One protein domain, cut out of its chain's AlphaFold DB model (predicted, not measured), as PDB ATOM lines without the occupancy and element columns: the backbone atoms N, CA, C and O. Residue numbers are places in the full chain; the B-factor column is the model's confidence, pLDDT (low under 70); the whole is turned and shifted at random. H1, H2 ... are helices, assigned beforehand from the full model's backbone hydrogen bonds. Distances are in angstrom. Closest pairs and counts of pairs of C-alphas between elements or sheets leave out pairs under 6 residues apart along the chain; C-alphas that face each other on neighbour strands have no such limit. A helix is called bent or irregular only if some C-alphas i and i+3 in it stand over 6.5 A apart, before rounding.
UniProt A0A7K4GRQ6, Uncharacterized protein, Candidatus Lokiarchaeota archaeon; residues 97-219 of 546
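AT A GLANCE: This is residues 97 to 219 of the 546 residues of an uncharacterized protein of Candidatus Lokiarchaeota archaeon (UniProt A0A7K4GRQ6). A body of crossed helices has the longest, H7, packed on H5, H6 and the short H3, with H4 against the last residues of H6. Beside this body residues 97 to 134 make a loose, open part, in which H1 and H2 touch no helix. The printed part has 123 residues with seven named helices, H1 to H7 in chain order, and no named strand; the class is all helix. The whole is compact, with a radius of gyration of the C-alphas of 15.6 A and spans of 46 by 32 by 31 A.

HOW THE PARTS SIT: H7, residues 203 to 219, has a kink of 27 degrees near residue 213 and is only just irregular, C-alphas 215 and 218 being 6.9 A apart. Its residues 206 to 210 touch residues 178 to 182 of H5, residues 173 to 185, at a steep tilt of 54 degrees, opposite ways; the closest C-alphas, of Leu 179 and Ala 210, are 5.7 A apart. Residues 203 to 206 of H7 touch H6, residues 189 to 199, about perpendicular at 82 degrees; the closest C-alphas, of Val 196 and Trp 203, are 5.8 A apart. H5 and H6 touch only at the corner, the closest C-alphas, of Ala 185 and Glu 192, being 5.0 A apart. H3, residues 138 to 141, touches H7, with the C-alphas of Ile 138 and Tyr 212 closest at 6.3 A. H4, residues 151 to 157, touches H6, about perpendicular at 80 degrees, with the C-alphas of Arg 154 and Tyr 199 closest at 5.2 A. H1, residues 105 to 112, and H2, residues 121 to 128, are apart. Every O i to N i+4 pair is within hydrogen-bond range in H1, H4, H5 and H6, against 2 of 4 in H2 and 11 of 13 in H7; H3 is too short for such a pair.

IN THESE COORDINATES: H1 begins at C-alpha 105 (60.340, 2.244, 129.900), and H7, 23.5 A long, ends at C-alpha 219 (64.835, -28.661, 140.972). H5 is 18.2 A long and H6 15.3 A.

THE WHOLE: The two C-alphas farthest apart, of Gly 101 and Gly 187, are 48.7 A apart. The printed part has no cut, and the link from H4 to H5, residues 158 to 172, is long. The mean pLDDT of the printed part is 74.4, with residues 97 to 134 and 167 to 171 under 70.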
ATOM      1  N   GLU A  97      65.961  -5.075 126.262       47.50
ATOM      2  CA  GLU A  97      65.012  -4.080 125.766       47.50
ATOM      3  C   GLU A  97      63.772  -4.816 125.227       47.50
ATOM      4  O   GLU A  97      63.903  -5.806 124.498       47.50
ATOM      5  N   PRO A  98      62.550  -4.376 125.570       46.34
ATOM      6  CA  PRO A  98      61.346  -5.016 125.074       46.34
ATOM      7  C   PRO A  98      61.310  -4.899 123.547       46.34
ATOM      8  O   PRO A  98      61.101  -3.821 122.996       46.34
ATOM      9  N   VAL A  99      61.427  -6.027 122.845       39.34
ATOM     10  CA  VAL A  99      61.321  -6.116 121.372       39.34
ATOM     11  C   VAL A  99      59.880  -5.855 120.869       39.34
ATOM     12  O   VAL A  99      59.537  -6.105 119.719       39.34
ATOM     13  N   LEU A 100      58.994  -5.296 121.695       36.56
ATOM     14  CA  LEU A 100      57.635  -4.934 121.304       36.56
ATOM     15  C   LEU A 100      57.414  -3.444 121.540       36.56
ATOM     16  O   LEU A 100      57.268  -2.979 122.670       36.56
ATOM     17  N   GLY A 101      57.404  -2.699 120.436       39.12
ATOM     18  CA  GLY A 101      57.135  -1.271 120.426       39.12
ATOM     19  C   GLY A 101      55.844  -0.905 121.167       39.12
ATOM     20  O   GLY A 101      54.842  -1.617 121.112       39.12
ATOM     21  N   VAL A 102      55.873   0.288 121.768       36.00
ATOM     22  CA  VAL A 102      54.752   1.018 122.392       36.00
ATOM     23  C   VAL A 102      54.444   0.691 123.866       36.00
ATOM     24  O   VAL A 102      53.284   0.660 124.265       36.00
ATOM     25  N   VAL A 103      55.460   0.594 124.734       34.03
ATOM     26  CA  VAL A 103      55.283   0.962 126.156       34.03
ATOM     27  C   VAL A 103      56.501   1.766 126.643       34.03
ATOM     28  O   VAL A 103      57.626   1.304 126.472       34.03
ATOM     29  N   PRO A 104      56.330   2.966 127.234       33.66
ATOM     30  CA  PRO A 104      57.438   3.728 127.808       33.66
ATOM     31  C   PRO A 104      58.140   2.940 128.924       33.66
ATOM     32  O   PRO A 104      57.467   2.389 129.798       33.66
ATOM     33  N   LEU A 105      59.479   2.948 128.932       34.06
ATOM     34  CA  LEU A 105      60.340   2.244 129.900       34.06
ATOM     35  C   LEU A 105      59.906   2.475 131.364       34.06
ATOM     36  O   LEU A 105      59.898   1.561 132.178       34.06
ATOM     37  N   THR A 106      59.445   3.683 131.687       33.97
ATOM     38  CA  THR A 106      58.980   4.076 133.026       33.97
ATOM     39  C   THR A 106      57.647   3.437 133.442       33.97
ATOM     40  O   THR A 106      57.449   3.154 134.618       33.97
ATOM     41  N   MET A 107      56.748   3.143 132.494       32.91
ATOM     42  CA  MET A 107      55.492   2.414 132.741       32.91
ATOM     43  C   MET A 107      55.694   0.895 132.812       32.91
ATOM     44  O   MET A 107      54.912   0.201 133.467       32.91
ATOM     45  N   LEU A 108      56.733   0.385 132.145       34.81
ATOM     46  CA  LEU A 108      57.171  -1.003 132.267       34.81
ATOM     47  C   LEU A 108      57.804  -1.249 133.630       34.81
ATOM     48  O   LEU A 108      57.408  -2.214 134.267       34.81
ATOM     49  N   PHE A 109      58.647  -0.339 134.130       35.38
ATOM     50  CA  PHE A 109      59.152  -0.409 135.499       35.38
ATOM     51  C   PHE A 109      57.982  -0.497 136.499       35.38
ATOM     52  O   PHE A 109      57.846  -1.526 137.134       35.38
ATOM     53  N   ASP A 110      57.020   0.423 136.584       34.91
ATOM     54  CA  ASP A 110      55.979   0.319 137.636       34.91
ATOM     55  C   ASP A 110      55.091  -0.952 137.597       34.91
ATOM     56  O   ASP A 110      54.608  -1.392 138.646       34.91
ATOM     57  N   LYS A 111      54.909  -1.607 136.437       37.38
ATOM     58  CA  LYS A 111      54.163  -2.882 136.332       37.38
ATOM     59  C   LYS A 111      55.037  -4.142 136.400       37.38
ATOM     60  O   LYS A 111      54.536  -5.172 136.842       37.38
ATOM     61  N   TRP A 112      56.320  -4.062 136.047       36.53
ATOM     62  CA  TRP A 112      57.322  -5.128 136.220       36.53
ATOM     63  C   TRP A 112      57.921  -5.147 137.634       36.53
ATOM     64  O   TRP A 112      58.259  -6.201 138.158       36.53
ATOM     65  N   ILE A 113      57.976  -3.992 138.303       38.66
ATOM     66  CA  ILE A 113      58.461  -3.799 139.679       38.66
ATOM     67  C   ILE A 113      57.607  -4.566 140.706       38.66
ATOM     68  O   ILE A 113      58.088  -4.881 141.790       38.66
ATOM     69  N   HIS A 114      56.367  -4.922 140.365       37.56
ATOM     70  CA  HIS A 114      55.502  -5.773 141.192       37.56
ATOM     71  C   HIS A 114      55.850  -7.272 141.115       37.56
ATOM     72  O   HIS A 114      55.260  -8.069 141.840       37.56
ATOM     73  N   TRP A 115      56.820  -7.655 140.280       41.34
ATOM     74  CA  TRP A 115      57.046  -9.031 139.839       41.34
ATOM     75  C   TRP A 115      58.541  -9.389 139.761       41.34
ATOM     76  O   TRP A 115      58.992 -10.020 138.810       41.34
ATOM     77  N   VAL A 116      59.313  -9.017 140.785       39.06
ATOM     78  CA  VAL A 116      60.788  -9.158 140.868       39.06
ATOM     79  C   VAL A 116      61.310 -10.610 140.776       39.06
ATOM     80  O   VAL A 116      62.513 -10.815 140.758       39.06
ATOM     81  N   LEU A 117      60.450 -11.620 140.604       41.12
ATOM     82  CA  LEU A 117      60.877 -12.980 140.251       41.12
ATOM     83  C   LEU A 117      60.114 -13.632 139.091       41.12
ATOM     84  O   LEU A 117      60.174 -14.844 138.982       41.12
ATOM     85  N   ILE A 118      59.443 -12.915 138.178       44.09
ATOM     86  CA  ILE A 118      59.146 -13.569 136.888       44.09
ATOM     87  C   ILE A 118      60.412 -13.582 136.036       44.09
ATOM     88  O   ILE A 118      60.669 -12.687 135.236       44.09
ATOM     89  N   ILE A 119      61.140 -14.674 136.144       42.97
ATOM     90  CA  ILE A 119      61.956 -15.203 135.063       42.97
ATOM     91  C   ILE A 119      61.014 -16.078 134.197       42.97
ATOM     92  O   ILE A 119      60.462 -17.034 134.728       42.97
ATOM     93  N   PRO A 120      60.823 -15.876 132.875       47.72
ATOM     94  CA  PRO A 120      60.337 -14.689 132.156       47.72
ATOM     95  C   PRO A 120      58.944 -14.935 131.510       47.72
ATOM     96  O   PRO A 120      58.751 -15.889 130.750       47.72
ATOM     97  N   VAL A 121      57.987 -14.006 131.662       39.12
ATOM     98  CA  VAL A 121      56.695 -14.009 130.923       39.12
ATOM     99  C   VAL A 121      56.923 -13.911 129.405       39.12
ATOM    100  O   VAL A 121      56.128 -14.443 128.628       39.12
ATOM    101  N   THR A 122      58.050 -13.337 128.978       44.84
ATOM    102  CA  THR A 122      58.492 -13.261 127.575       44.84
ATOM    103  C   THR A 122      58.964 -14.605 127.005       44.84
ATOM    104  O   THR A 122      58.813 -14.819 125.808       44.84
ATOM    105  N   TYR A 123      59.473 -15.523 127.839       45.88
ATOM    106  CA  TYR A 123      59.789 -16.910 127.453       45.88
ATOM    107  C   TYR A 123      58.590 -17.837 127.620       45.88
ATOM    108  O   TYR A 123      58.472 -18.826 126.902       45.88
ATOM    109  N   SER A 124      57.666 -17.519 128.533       45.78
ATOM    110  CA  SER A 124      56.445 -18.309 128.688       45.78
ATOM    111  C   SER A 124      55.642 -18.360 127.388       45.78
ATOM    112  O   SER A 124      55.062 -19.387 127.097       45.78
ATOM    113  N   SER A 125      55.627 -17.326 126.540       48.03
ATOM    114  CA  SER A 125      54.866 -17.380 125.282       48.03
ATOM    115  C   SER A 125      55.468 -18.346 124.248       48.03
ATOM    116  O   SER A 125      54.710 -19.040 123.568       48.03
ATOM    117  N   SER A 126      56.799 -18.454 124.160       48.97
ATOM    118  CA  SER A 126      57.495 -19.425 123.302       48.97
ATOM    119  C   SER A 126      57.499 -20.842 123.898       48.97
ATOM    120  O   SER A 126      57.247 -21.799 123.171       48.97
ATOM    121  N   LEU A 127      57.683 -20.987 125.216       47.00
ATOM    122  CA  LEU A 127      57.632 -22.273 125.935       47.00
ATOM    123  C   LEU A 127      56.204 -22.838 126.063       47.00
ATOM    124  O   LEU A 127      56.004 -24.039 125.889       47.00
ATOM    125  N   ASN A 128      55.190 -21.992 126.287       49.88
ATOM    126  CA  ASN A 128      53.774 -22.398 126.320       49.88
ATOM    127  C   ASN A 128      53.311 -22.873 124.935       49.88
ATOM    128  O   ASN A 128      52.470 -23.765 124.845       49.88
ATOM    129  N   GLY A 129      53.881 -22.325 123.853       54.78
ATOM    130  CA  GLY A 129      53.687 -22.843 122.496       54.78
ATOM    131  C   GLY A 129      54.226 -24.268 122.306       54.78
ATOM    132  O   GLY A 129      53.745 -24.987 121.434       54.78
ATOM    133  N   MET A 130      55.171 -24.689 123.151       53.50
ATOM    134  CA  MET A 130      55.762 -26.031 123.185       53.50
ATOM    135  C   MET A 130      55.142 -26.946 124.261       53.50
ATOM    136  O   MET A 130      55.582 -28.079 124.423       53.50
ATOM    137  N   GLY A 131      54.093 -26.494 124.965       54.72
ATOM    138  CA  GLY A 131      53.329 -27.309 125.920       54.72
ATOM    139  C   GLY A 131      53.920 -27.421 127.330       54.72
ATOM    140  O   GLY A 131      53.438 -28.236 128.117       54.72
ATOM    141  N   TYR A 132      54.928 -26.616 127.673       54.00
ATOM    142  CA  TYR A 132      55.509 -26.605 129.017       54.00
ATOM    143  C   TYR A 132      54.715 -25.715 129.983       54.00
ATOM    144  O   TYR A 132      54.137 -24.713 129.557       54.00
ATOM    145  N   PRO A 133      54.676 -26.051 131.287       62.81
ATOM    146  CA  PRO A 133      54.080 -25.175 132.285       62.81
ATOM    147  C   PRO A 133      54.867 -23.855 132.392       62.81
ATOM    148  O   PRO A 133      56.080 -23.842 132.188       62.81
ATOM    149  N   PRO A 134      54.212 -22.732 132.725       67.44
ATOM    150  CA  PRO A 134      54.903 -21.465 132.925       67.44
ATOM    151  C   PRO A 134      55.839 -21.539 134.141       67.44
ATOM    152  O   PRO A 134      55.461 -22.076 135.188       67.44
ATOM    153  N   ILE A 135      57.042 -20.970 134.007       70.00
ATOM    154  CA  ILE A 135      57.933 -20.728 135.148       70.00
ATOM    155  C   ILE A 135      57.262 -19.674 136.033       70.00
ATOM    156  O   ILE A 135      56.895 -18.597 135.562       70.00
ATOM    157  N   LYS A 136      57.048 -20.021 137.300       76.19
ATOM    158  CA  LYS A 136      56.370 -19.186 138.290       76.19
ATOM    159  C   LYS A 136      57.367 -18.254 138.929       76.19
ATOM    160  O   LYS A 136      58.420 -18.717 139.341       76.19
ATOM    161  N   GLY A 137      57.001 -16.995 139.130       76.69
ATOM    162  CA  GLY A 137      57.794 -16.144 140.010       76.69
ATOM    163  C   GLY A 137      57.583 -16.427 141.492       76.69
ATOM    164  O   GLY A 137      56.627 -17.099 141.871       76.69
ATOM    165  N   ILE A 138      58.437 -15.869 142.355       81.44
ATOM    166  CA  ILE A 138      58.409 -16.121 143.809       81.44
ATOM    167  C   ILE A 138      57.023 -15.924 144.434       81.44
ATOM    168  O   ILE A 138      56.532 -16.770 145.178       81.44
ATOM    169  N   SER A 139      56.351 -14.825 144.087       82.94
ATOM    170  CA  SER A 139      55.030 -14.487 144.612       82.94
ATOM    171  C   SER A 139      53.964 -15.470 144.126       82.94
ATOM    172  O   SER A 139      53.044 -15.805 144.869       82.94
ATOM    173  N   GLU A 140      54.090 -15.964 142.892       83.19
ATOM    174  CA  GLU A 140      53.182 -16.964 142.322       83.19
ATOM    175  C   GLU A 140      53.419 -18.351 142.916       83.19
ATOM    176  O   GLU A 140      52.459 -19.070 143.197       83.19
ATOM    177  N   TYR A 141      54.683 -18.721 143.129       85.44
ATOM    178  CA  TYR A 141      55.068 -19.976 143.761       85.44
ATOM    179  C   TYR A 141      54.481 -20.073 145.176       85.44
ATOM    180  O   TYR A 141      53.783 -21.040 145.481       85.44
ATOM    181  N   TYR A 142      54.639 -19.021 145.989       87.25
ATOM    182  CA  TYR A 142      54.083 -18.961 147.347       87.25
ATOM    183  C   TYR A 142      52.613 -18.544 147.432       87.25
ATOM    184  O   TYR A 142      52.062 -18.525 148.533       87.25
ATOM    185  N   GLN A 143      51.980 -18.167 146.317       89.00
ATOM    186  CA  GLN A 143      50.627 -17.590 146.293       89.00
ATOM    187  C   GLN A 143      50.470 -16.404 147.269       89.00
ATOM    188  O   GLN A 143      49.426 -16.209 147.894       89.00
ATOM    189  N   GLN A 144      51.527 -15.600 147.411       86.12
ATOM    190  CA  GLN A 144      51.601 -14.462 148.323       86.12
ATOM    191  C   GLN A 144      52.207 -13.263 147.600       86.12
ATOM    192  O   GLN A 144      53.197 -13.396 146.893       86.12
ATOM    193  N   ASN A 145      51.667 -12.065 147.826       82.31
ATOM    194  CA  ASN A 145      52.277 -10.842 147.308       82.31
ATOM    195  C   ASN A 145      53.544 -10.482 148.108       82.31
ATOM    196  O   ASN A 145      53.454  -9.877 149.181       82.31
ATOM    197  N   LEU A 146      54.717 -10.861 147.596       79.44
ATOM    198  CA  LEU A 146      56.019 -10.499 148.155       79.44
ATOM    199  C   LEU A 146      56.507  -9.203 147.494       79.44
ATOM    200  O   LEU A 146      57.181  -9.215 146.467       79.44
ATOM    201  N   TRP A 147      56.135  -8.059 148.070       79.88
ATOM    202  CA  TRP A 147      56.535  -6.747 147.553       79.88
ATOM    203  C   TRP A 147      57.918  -6.330 148.063       79.88
ATOM    204  O   TRP A 147      58.053  -5.869 149.195       79.88
ATOM    205  N   TYR A 148      58.946  -6.448 147.220       77.12
ATOM    206  CA  TYR A 148      60.326  -6.091 147.581       77.12
ATOM    207  C   TYR A 148      60.632  -4.587 147.483       77.12
ATOM    208  O   TYR A 148      61.656  -4.150 147.990       77.12
ATOM    209  N   GLY A 149      59.777  -3.759 146.872       82.94
ATOM    210  CA  GLY A 149      59.939  -2.297 146.859       82.94
ATOM    211  C   GLY A 149      61.350  -1.818 146.478       82.94
ATOM    212  O   GLY A 149      61.843  -2.117 145.392       82.94
ATOM    213  N   ALA A 150      61.993  -1.059 147.373       81.38
ATOM    214  CA  ALA A 150      63.376  -0.597 147.209       81.38
ATOM    215  C   ALA A 150      64.429  -1.686 147.504       81.38
ATOM    216  O   ALA A 150      65.562  -1.564 147.044       81.38
ATOM    217  N   ALA A 151      64.058  -2.749 148.226       85.69
ATOM    218  CA  ALA A 151      64.944  -3.851 148.592       85.69
ATOM    219  C   ALA A 151      65.488  -4.606 147.380       85.69
ATOM    220  O   ALA A 151      66.627  -5.048 147.378       85.69
ATOM    221  N   LYS A 152      64.683  -4.706 146.314       83.88
ATOM    222  CA  LYS A 152      65.041  -5.439 145.090       83.88
ATOM    223  C   LYS A 152      66.397  -5.017 144.515       83.88
ATOM    224  O   LYS A 152      67.155  -5.877 144.105       83.88
ATOM    225  N   PHE A 153      66.703  -3.716 144.500       84.81
ATOM    226  CA  PHE A 153      67.943  -3.215 143.910       84.81
ATOM    227  C   PHE A 153      69.127  -3.630 144.768       84.81
ATOM    228  O   PHE A 153      70.122  -4.091 144.238       84.81
ATOM    229  N   ARG A 154      68.973  -3.572 146.093       90.56
ATOM    230  CA  ARG A 154      70.010  -4.006 147.029       90.56
ATOM    231  C   ARG A 154      70.225  -5.514 147.014       90.56
ATOM    232  O   ARG A 154      71.340  -5.956 147.201       90.56
ATOM    233  N   ILE A 155      69.173  -6.303 146.808       90.38
ATOM    234  CA  ILE A 155      69.289  -7.763 146.686       90.38
ATOM    235  C   ILE A 155      69.955  -8.132 145.357       90.38
ATOM    236  O   ILE A 155      70.834  -8.981 145.323       90.38
ATOM    237  N   ILE A 156      69.550  -7.493 144.257       86.88
ATOM    238  CA  ILE A 156      70.086  -7.767 142.919       86.88
ATOM    239  C   ILE A 156      71.538  -7.288 142.815       86.88
ATOM    240  O   ILE A 156      72.421  -8.081 142.516       86.88
ATOM    241  N   GLU A 157      71.797  -6.011 143.078       86.81
ATOM    242  CA  GLU A 157      73.107  -5.379 142.866       86.81
ATOM    243  C   GLU A 157      74.038  -5.515 144.075       86.81
ATOM    244  O   GLU A 157      75.246  -5.352 143.940       86.81
ATOM    245  N   GLY A 158      73.493  -5.842 145.249       90.62
ATOM    246  CA  GLY A 158      74.235  -5.875 146.503       90.62
ATOM    247  C   GLY A 158      74.247  -4.522 147.209       90.62
ATOM    248  O   GLY A 158      73.527  -3.576 146.871       90.62
ATOM    249  N   THR A 159      75.076  -4.434 148.242       91.50
ATOM    250  CA  THR A 159      75.422  -3.189 148.935       91.50
ATOM    251  C   THR A 159      76.939  -3.117 149.112       91.50
ATOM    252  O   THR A 159      77.650  -4.024 148.699       91.50
ATOM    253  N   GLU A 160      77.453  -2.069 149.760       90.44
ATOM    254  CA  GLU A 160      78.889  -1.979 150.075       90.44
ATOM    255  C   GLU A 160      79.397  -3.149 150.938       90.44
ATOM    256  O   GLU A 160      80.586  -3.451 150.902       90.44
ATOM    257  N   THR A 161      78.519  -3.794 151.716       91.81
ATOM    258  CA  THR A 161      78.897  -4.834 152.689       91.81
ATOM    259  C   THR A 161      78.158  -6.155 152.511       91.81
ATOM    260  O   THR A 161      78.430  -7.090 153.253       91.81
ATOM    261  N   LEU A 162      77.202  -6.235 151.584       93.44
ATOM    262  CA  LEU A 162      76.391  -7.433 151.355       93.44
ATOM    263  C   LEU A 162      76.396  -7.787 149.870       93.44
ATOM    264  O   LEU A 162      76.272  -6.875 149.045       93.44
ATOM    265  N   PRO A 163      76.466  -9.080 149.528       92.50
ATOM    266  CA  PRO A 163      76.547  -9.525 148.148       92.50
ATOM    267  C   PRO A 163      75.251  -9.240 147.388       92.50
ATOM    268  O   PRO A 163      74.163  -9.174 147.967       92.50
ATOM    269  N   GLY A 164      75.363  -9.055 146.078       89.88
ATOM    270  CA  GLY A 164      74.219  -8.958 145.177       89.88
ATOM    271  C   GLY A 164      74.077 -10.220 144.348       89.88
ATOM    272  O   GLY A 164      75.085 -10.753 143.900       89.88
ATOM    273  N   LEU A 165      72.848 -10.638 144.037       87.62
ATOM    274  CA  LEU A 165      72.598 -11.787 143.154       87.62
ATOM    275  C   LEU A 165      73.281 -11.666 141.777       87.62
ATOM    276  O   LEU A 165      73.560 -12.681 141.147       87.62
ATOM    277  N   VAL A 166      73.517 -10.438 141.295       81.94
ATOM    278  CA  VAL A 166      74.268 -10.142 140.057       81.94
ATOM    279  C   VAL A 166      75.471  -9.222 140.297       81.94
ATOM    280  O   VAL A 166      76.131  -8.820 139.344       81.94
ATOM    281  N   GLY A 167      75.742  -8.848 141.554       63.78
ATOM    282  CA  GLY A 167      76.752  -7.841 141.917       63.78
ATOM    283  C   GLY A 167      78.189  -8.257 141.590       63.78
ATOM    284  O   GLY A 167      79.062  -7.403 141.454       63.78
ATOM    285  N   ASN A 168      78.411  -9.556 141.382       57.91
ATOM    286  CA  ASN A 168      79.652 -10.127 140.889       57.91
ATOM    287  C   ASN A 168      79.329 -10.840 139.564       57.91
ATOM    288  O   ASN A 168      78.708 -11.900 139.563       57.91
ATOM    289  N   ASN A 169      79.677 -10.236 138.420       55.72
ATOM    290  CA  ASN A 169      79.352 -10.771 137.081       55.72
ATOM    291  C   ASN A 169      80.013 -12.135 136.782       55.72
ATOM    292  O   ASN A 169      79.810 -12.706 135.709       55.72
ATOM    293  N   THR A 170      80.813 -12.649 137.710       59.38
ATOM    294  CA  THR A 170      81.538 -13.908 137.607       59.38
ATOM    295  C   THR A 170      80.671 -15.044 138.161       59.38
ATOM    296  O   THR A 170      80.597 -15.281 139.366       59.38
ATOM    297  N   MET A 171      79.983 -15.737 137.251       68.50
ATOM    298  CA  MET A 171      79.462 -17.103 137.439       68.50
ATOM    299  C   MET A 171      78.516 -17.342 138.630       68.50
ATOM    300  O   MET A 171      78.580 -18.366 139.300       68.50
ATOM    301  N   GLY A 172      77.600 -16.410 138.906       75.44
ATOM    302  CA  GLY A 172      76.517 -16.631 139.874       75.44
ATOM    303  C   GLY A 172      76.956 -16.711 141.342       75.44
ATOM    304  O   GLY A 172      76.111 -16.948 142.200       75.44
ATOM    305  N   THR A 173      78.229 -16.461 141.649       81.38
ATOM    306  CA  THR A 173      78.804 -16.474 143.010       81.38
ATOM    307  C   THR A 173      78.013 -15.624 144.004       81.38
ATOM    308  O   THR A 173      77.715 -16.085 145.101       81.38
ATOM    309  N   GLY A 174      77.534 -14.447 143.596       87.00
ATOM    310  CA  GLY A 174      76.705 -13.591 144.452       87.00
ATOM    311  C   GLY A 174      75.357 -14.207 144.868       87.00
ATOM    312  O   GLY A 174      74.801 -13.842 145.904       87.00
ATOM    313  N   VAL A 175      74.829 -15.172 144.104       89.44
ATOM    314  CA  VAL A 175      73.667 -15.979 144.515       89.44
ATOM    315  C   VAL A 175      74.064 -16.921 145.649       89.44
ATOM    316  O   VAL A 175      73.330 -17.020 146.626       89.44
ATOM    317  N   LEU A 176      75.218 -17.581 145.540       89.38
ATOM    318  CA  LEU A 176      75.712 -18.520 146.550       89.38
ATOM    319  C   LEU A 176      76.036 -17.806 147.863       89.38
ATOM    320  O   LEU A 176      75.539 -18.212 148.908       89.38
ATOM    321  N   GLU A 177      76.748 -16.680 147.797       90.75
ATOM    322  CA  GLU A 177      77.051 -15.841 148.963       90.75
ATOM    323  C   GLU A 177      75.763 -15.350 149.653       90.75
ATOM    324  O   GLU A 177      75.661 -15.335 150.881       90.75
ATOM    325  N   PHE A 178      74.735 -14.981 148.876       93.38
ATOM    326  CA  PHE A 178      73.425 -14.617 149.420       93.38
ATOM    327  C   PHE A 178      72.749 -15.786 150.156       93.38
ATOM    328  O   PHE A 178      72.199 -15.588 151.246       93.38
ATOM    329  N   LEU A 179      72.767 -16.988 149.570       94.31
ATOM    330  CA  LEU A 179      72.169 -18.187 150.164       94.31
ATOM    331  C   LEU A 179      72.890 -18.583 151.455       94.31
ATOM    332  O   LEU A 179      72.231 -18.802 152.472       94.31
ATOM    333  N   GLU A 180      74.221 -18.583 151.438       93.44
ATOM    334  CA  GLU A 180      75.061 -18.900 152.593       93.44
ATOM    335  C   GLU A 180      74.825 -17.916 153.752       93.44
ATOM    336  O   GLU A 180      74.667 -18.320 154.906       93.44
ATOM    337  N   LEU A 181      74.725 -16.611 153.463       95.25
ATOM    338  CA  LEU A 181      74.385 -15.608 154.475       95.25
ATOM    339  C   LEU A 181      72.992 -15.839 155.068       95.25
ATOM    340  O   LEU A 181      72.814 -15.688 156.280       95.25
ATOM    341  N   CYS A 182      72.009 -16.215 154.245       95.94
ATOM    342  CA  CYS A 182      70.666 -16.534 154.730       95.94
ATOM    343  C   CYS A 182      70.667 -17.775 155.638       95.94
ATOM    344  O   CYS A 182      70.001 -17.783 156.678       95.94
ATOM    345  N   GLU A 183      71.441 -18.801 155.292       95.94
ATOM    346  CA  GLU A 183      71.607 -19.993 156.121       95.94
ATOM    347  C   GLU A 183      72.274 -19.646 157.461       95.94
ATOM    348  O   GLU A 183      71.692 -19.898 158.518       95.94
ATOM    349  N   LYS A 184      73.423 -18.959 157.437       96.12
ATOM    350  CA  LYS A 184      74.148 -18.515 158.645       96.12
ATOM    351  C   LYS A 184      73.317 -17.597 159.546       96.12
ATOM    352  O   LYS A 184      73.504 -17.582 160.766       96.12
ATOM    353  N   ALA A 185      72.416 -16.804 158.969       96.94
ATOM    354  CA  ALA A 185      71.520 -15.927 159.716       96.94
ATOM    355  C   ALA A 185      70.361 -16.679 160.385       96.94
ATOM    356  O   ALA A 185      69.783 -16.180 161.355       96.94
ATOM    357  N   THR A 186      70.034 -17.890 159.929       95.25
ATOM    358  CA  THR A 186      68.959 -18.694 160.513       95.25
ATOM    359  C   THR A 186      69.327 -19.109 161.939       95.25
ATOM    360  O   THR A 186      70.210 -19.925 162.175       95.25
ATOM    361  N   GLY A 187      68.644 -18.521 162.925       93.75
ATOM    362  CA  GLY A 187      68.953 -18.713 164.349       93.75
ATOM    363  C   GLY A 187      69.982 -17.728 164.920       93.75
ATOM    364  O   GLY A 187      70.249 -17.764 166.122       93.75
ATOM    365  N   ASN A 188      70.503 -16.802 164.108       97.25
ATOM    366  CA  ASN A 188      71.397 -15.721 164.521       97.25
ATOM    367  C   ASN A 188      70.710 -14.358 164.339       97.25
ATOM    368  O   ASN A 188      70.795 -13.728 163.285       97.25
ATOM    369  N   SER A 189      70.071 -13.860 165.402       97.12
ATOM    370  CA  SER A 189      69.286 -12.617 165.355       97.12
ATOM    371  C   SER A 189      70.092 -11.372 164.971       97.12
ATOM    372  O   SER A 189      69.516 -10.400 164.490       97.12
ATOM    373  N   THR A 190      71.404 -11.364 165.221       97.75
ATOM    374  CA  THR A 190      72.267 -10.227 164.872       97.75
ATOM    375  C   THR A 190      72.466 -10.162 163.366       97.75
ATOM    376  O   THR A 190      72.192  -9.124 162.766       97.75
ATOM    377  N   LEU A 191      72.871 -11.282 162.758       97.06
ATOM    378  CA  LEU A 191      73.073 -11.366 161.313       97.06
ATOM    379  C   LEU A 191      71.739 -11.225 160.563       97.06
ATOM    380  O   LEU A 191      71.670 -10.525 159.560       97.06
ATOM    381  N   GLU A 192      70.647 -11.778 161.097       97.62
ATOM    382  CA  GLU A 192      69.298 -11.560 160.560       97.62
ATOM    383  C   GLU A 192      68.961 -10.063 160.447       97.62
ATOM    384  O   GLU A 192      68.540  -9.590 159.389       97.62
ATOM    385  N   GLN A 193      69.160  -9.295 161.525       97.94
ATOM    386  CA  GLN A 193      68.885  -7.854 161.528       97.94
ATOM    387  C   GLN A 193      69.820  -7.076 160.599       97.94
ATOM    388  O   GLN A 193      69.391  -6.091 159.987       97.94
ATOM    389  N   GLU A 194      71.071  -7.514 160.473       97.56
ATOM    390  CA  GLU A 194      72.032  -6.956 159.525       97.56
ATOM    391  C   GLU A 194      71.554  -7.133 158.081       97.56
ATOM    392  O   GLU A 194      71.446  -6.143 157.357       97.56
ATOM    393  N   LEU A 195      71.159  -8.348 157.687       97.38
ATOM    394  CA  LEU A 195      70.644  -8.636 156.345       97.38
ATOM    395  C   LEU A 195      69.340  -7.882 156.057       97.38
ATOM    396  O   LEU A 195      69.198  -7.262 155.002       97.38
ATOM    397  N   VAL A 196      68.402  -7.872 157.010       97.31
ATOM    398  CA  VAL A 196      67.134  -7.124 156.928       97.31
ATOM    399  C   VAL A 196      67.382  -5.635 156.687       97.31
ATOM    400  O   VAL A 196      66.775  -5.030 155.799       97.31
ATOM    401  N   THR A 197      68.303  -5.042 157.449       97.12
ATOM    402  CA  THR A 197      68.631  -3.614 157.355       97.12
ATOM    403  C   THR A 197      69.406  -3.303 156.077       97.12
ATOM    404  O   THR A 197      69.074  -2.352 155.366       97.12
ATOM    405  N   GLY A 198      70.420  -4.110 155.769       96.44
ATOM    406  CA  GLY A 198      71.301  -3.926 154.625       96.44
ATOM    407  C   GLY A 198      70.541  -4.048 153.312       96.44
ATOM    408  O   GLY A 198      70.537  -3.099 152.524       96.44
ATOM    409  N   TYR A 199      69.781  -5.128 153.124       95.31
ATOM    410  CA  TYR A 199      68.937  -5.303 151.941       95.31
ATOM    411  C   TYR A 199      67.662  -4.459 151.958       95.31
ATOM    412  O   TYR A 199      67.036  -4.317 150.912       95.31
ATOM    413  N   ASN A 200      67.281  -3.853 153.089       96.19
ATOM    414  CA  ASN A 200      66.011  -3.135 153.259       96.19
ATOM    415  C   ASN A 200      64.782  -4.031 152.974       96.19
ATOM    416  O   ASN A 200      63.804  -3.592 152.364       96.19
ATOM    417  N   ALA A 201      64.850  -5.297 153.397       94.94
ATOM    418  CA  ALA A 201      63.832  -6.332 153.211       94.94
ATOM    419  C   ALA A 201      63.380  -6.899 154.562       94.94
ATOM    420  O   ALA A 201      64.102  -6.822 155.545       94.94
ATOM    421  N   THR A 202      62.204  -7.524 154.626       95.56
ATOM    422  CA  THR A 202      61.829  -8.331 155.801       95.56
ATOM    423  C   THR A 202      62.545  -9.679 155.786       95.56
ATOM    424  O   THR A 202      62.816 -10.223 154.717       95.56
ATOM    425  N   TRP A 203      62.772 -10.281 156.955       96.06
ATOM    426  CA  TRP A 203      63.407 -11.600 157.022       96.06
ATOM    427  C   TRP A 203      62.626 -12.665 156.238       96.06
ATOM    428  O   TRP A 203      63.188 -13.388 155.425       96.06
ATOM    429  N   ASN A 204      61.293 -12.658 156.356       94.75
ATOM    430  CA  ASN A 204      60.413 -13.537 155.580       94.75
ATOM    431  C   ASN A 204      60.572 -13.372 154.055       94.75
ATOM    432  O   ASN A 204      60.317 -14.309 153.310       94.75
ATOM    433  N   GLN A 205      60.960 -12.192 153.567       92.69
ATOM    434  CA  GLN A 205      61.244 -11.990 152.145       92.69
ATOM    435  C   GLN A 205      62.591 -12.581 151.726       92.69
ATOM    436  O   GLN A 205      62.685 -13.104 150.619       92.69
ATOM    437  N   LEU A 206      63.611 -12.490 152.578       94.81
ATOM    438  CA  LEU A 206      64.934 -13.047 152.294       94.81
ATOM    439  C   LEU A 206      64.893 -14.579 152.331       94.81
ATOM    440  O   LEU A 206      65.284 -15.214 151.358       94.81
ATOM    441  N   VAL A 207      64.282 -15.156 153.371       94.81
ATOM    442  CA  VAL A 207      64.086 -16.612 153.499       94.81
ATOM    443  C   VAL A 207      63.311 -17.169 152.313       94.81
ATOM    444  O   VAL A 207      63.784 -18.072 151.642       94.81
ATOM    445  N   LYS A 208      62.170 -16.568 151.951       93.19
ATOM    446  CA  LYS A 208      61.393 -17.044 150.798       93.19
ATOM    447  C   LYS A 208      62.156 -16.979 149.483       93.19
ATOM    448  O   LYS A 208      61.845 -17.752 148.584       93.19
ATOM    449  N   LEU A 209      63.090 -16.039 149.342       92.00
ATOM    450  CA  LEU A 209      63.936 -15.946 148.159       92.00
ATOM    451  C   LEU A 209      64.959 -17.079 148.117       92.00
ATOM    452  O   LEU A 209      65.081 -17.718 147.074       92.00
ATOM    453  N   ALA A 210      65.611 -17.365 149.245       93.69
ATOM    454  CA  ALA A 210      66.502 -18.512 149.376       93.69
ATOM    455  C   ALA A 210      65.755 -19.839 149.145       93.69
ATOM    456  O   ALA A 210      66.135 -20.627 148.281       93.69
ATOM    457  N   ASP A 211      64.615 -20.027 149.814       93.56
ATOM    458  CA  ASP A 211      63.750 -21.198 149.658       93.56
ATOM    459  C   ASP A 211      63.238 -21.330 148.217       93.56
ATOM    460  O   ASP A 211      63.199 -22.415 147.662       93.56
ATOM    461  N   TYR A 212      62.877 -20.229 147.548       90.94
ATOM    462  CA  TYR A 212      62.449 -20.288 146.146       90.94
ATOM    463  C   TYR A 212      63.560 -20.789 145.220       90.94
ATOM    464  O   TYR A 212      63.278 -21.539 144.281       90.94
ATOM    465  N   TYR A 213      64.807 -20.378 145.462       90.94
ATOM    466  CA  TYR A 213      65.942 -20.887 144.703       90.94
ATOM    467  C   TYR A 213      66.086 -22.406 144.906       90.94
ATOM    468  O   TYR A 213      66.070 -23.153 143.925       90.94
ATOM    469  N   ASN A 214      66.109 -22.860 146.162       92.31
ATOM    470  CA  ASN A 214      66.337 -24.262 146.527       92.31
ATOM    471  C   ASN A 214      65.153 -25.197 146.200       92.31
ATOM    472  O   ASN A 214      65.354 -26.284 145.665       92.31
ATOM    473  N   ASP A 215      63.917 -24.776 146.464       92.69
ATOM    474  CA  ASP A 215      62.721 -25.632 146.402       92.69
ATOM    475  C   ASP A 215      62.034 -25.623 145.033       92.69
ATOM    476  O   ASP A 215      61.238 -26.514 144.712       92.69
ATOM    477  N   TYR A 216      62.277 -24.588 144.227       88.06
ATOM    478  CA  TYR A 216      61.610 -24.410 142.941       88.06
ATOM    479  C   TYR A 216      62.584 -24.170 141.800       88.06
ATOM    480  O   TYR A 216      62.505 -24.849 140.775       88.06
ATOM    481  N   PHE A 217      63.486 -23.201 141.934       85.88
ATOM    482  CA  PHE A 217      64.293 -22.787 140.799       85.88
ATOM    483  C   PHE A 217      65.250 -23.896 140.359       85.88
ATOM    484  O   PHE A 217      65.170 -24.338 139.214       85.88
ATOM    485  N   VAL A 218      66.082 -24.397 141.272       88.38
ATOM    486  CA  VAL A 218      67.035 -25.478 140.996       88.38
ATOM    487  C   VAL A 218      66.340 -26.774 140.553       88.38
ATOM    488  O   VAL A 218      66.621 -27.240 139.449       88.38
ATOM    489  N   PRO A 219      65.392 -27.352 141.316       88.88
ATOM    490  CA  PRO A 219      64.835 -28.661 140.972       88.88
ATOM    491  C   PRO A 219      63.819 -28.640 139.822       88.88
ATOM    492  O   PRO A 219      63.556 -29.690 139.235       88.88
TER     493      PRO A 219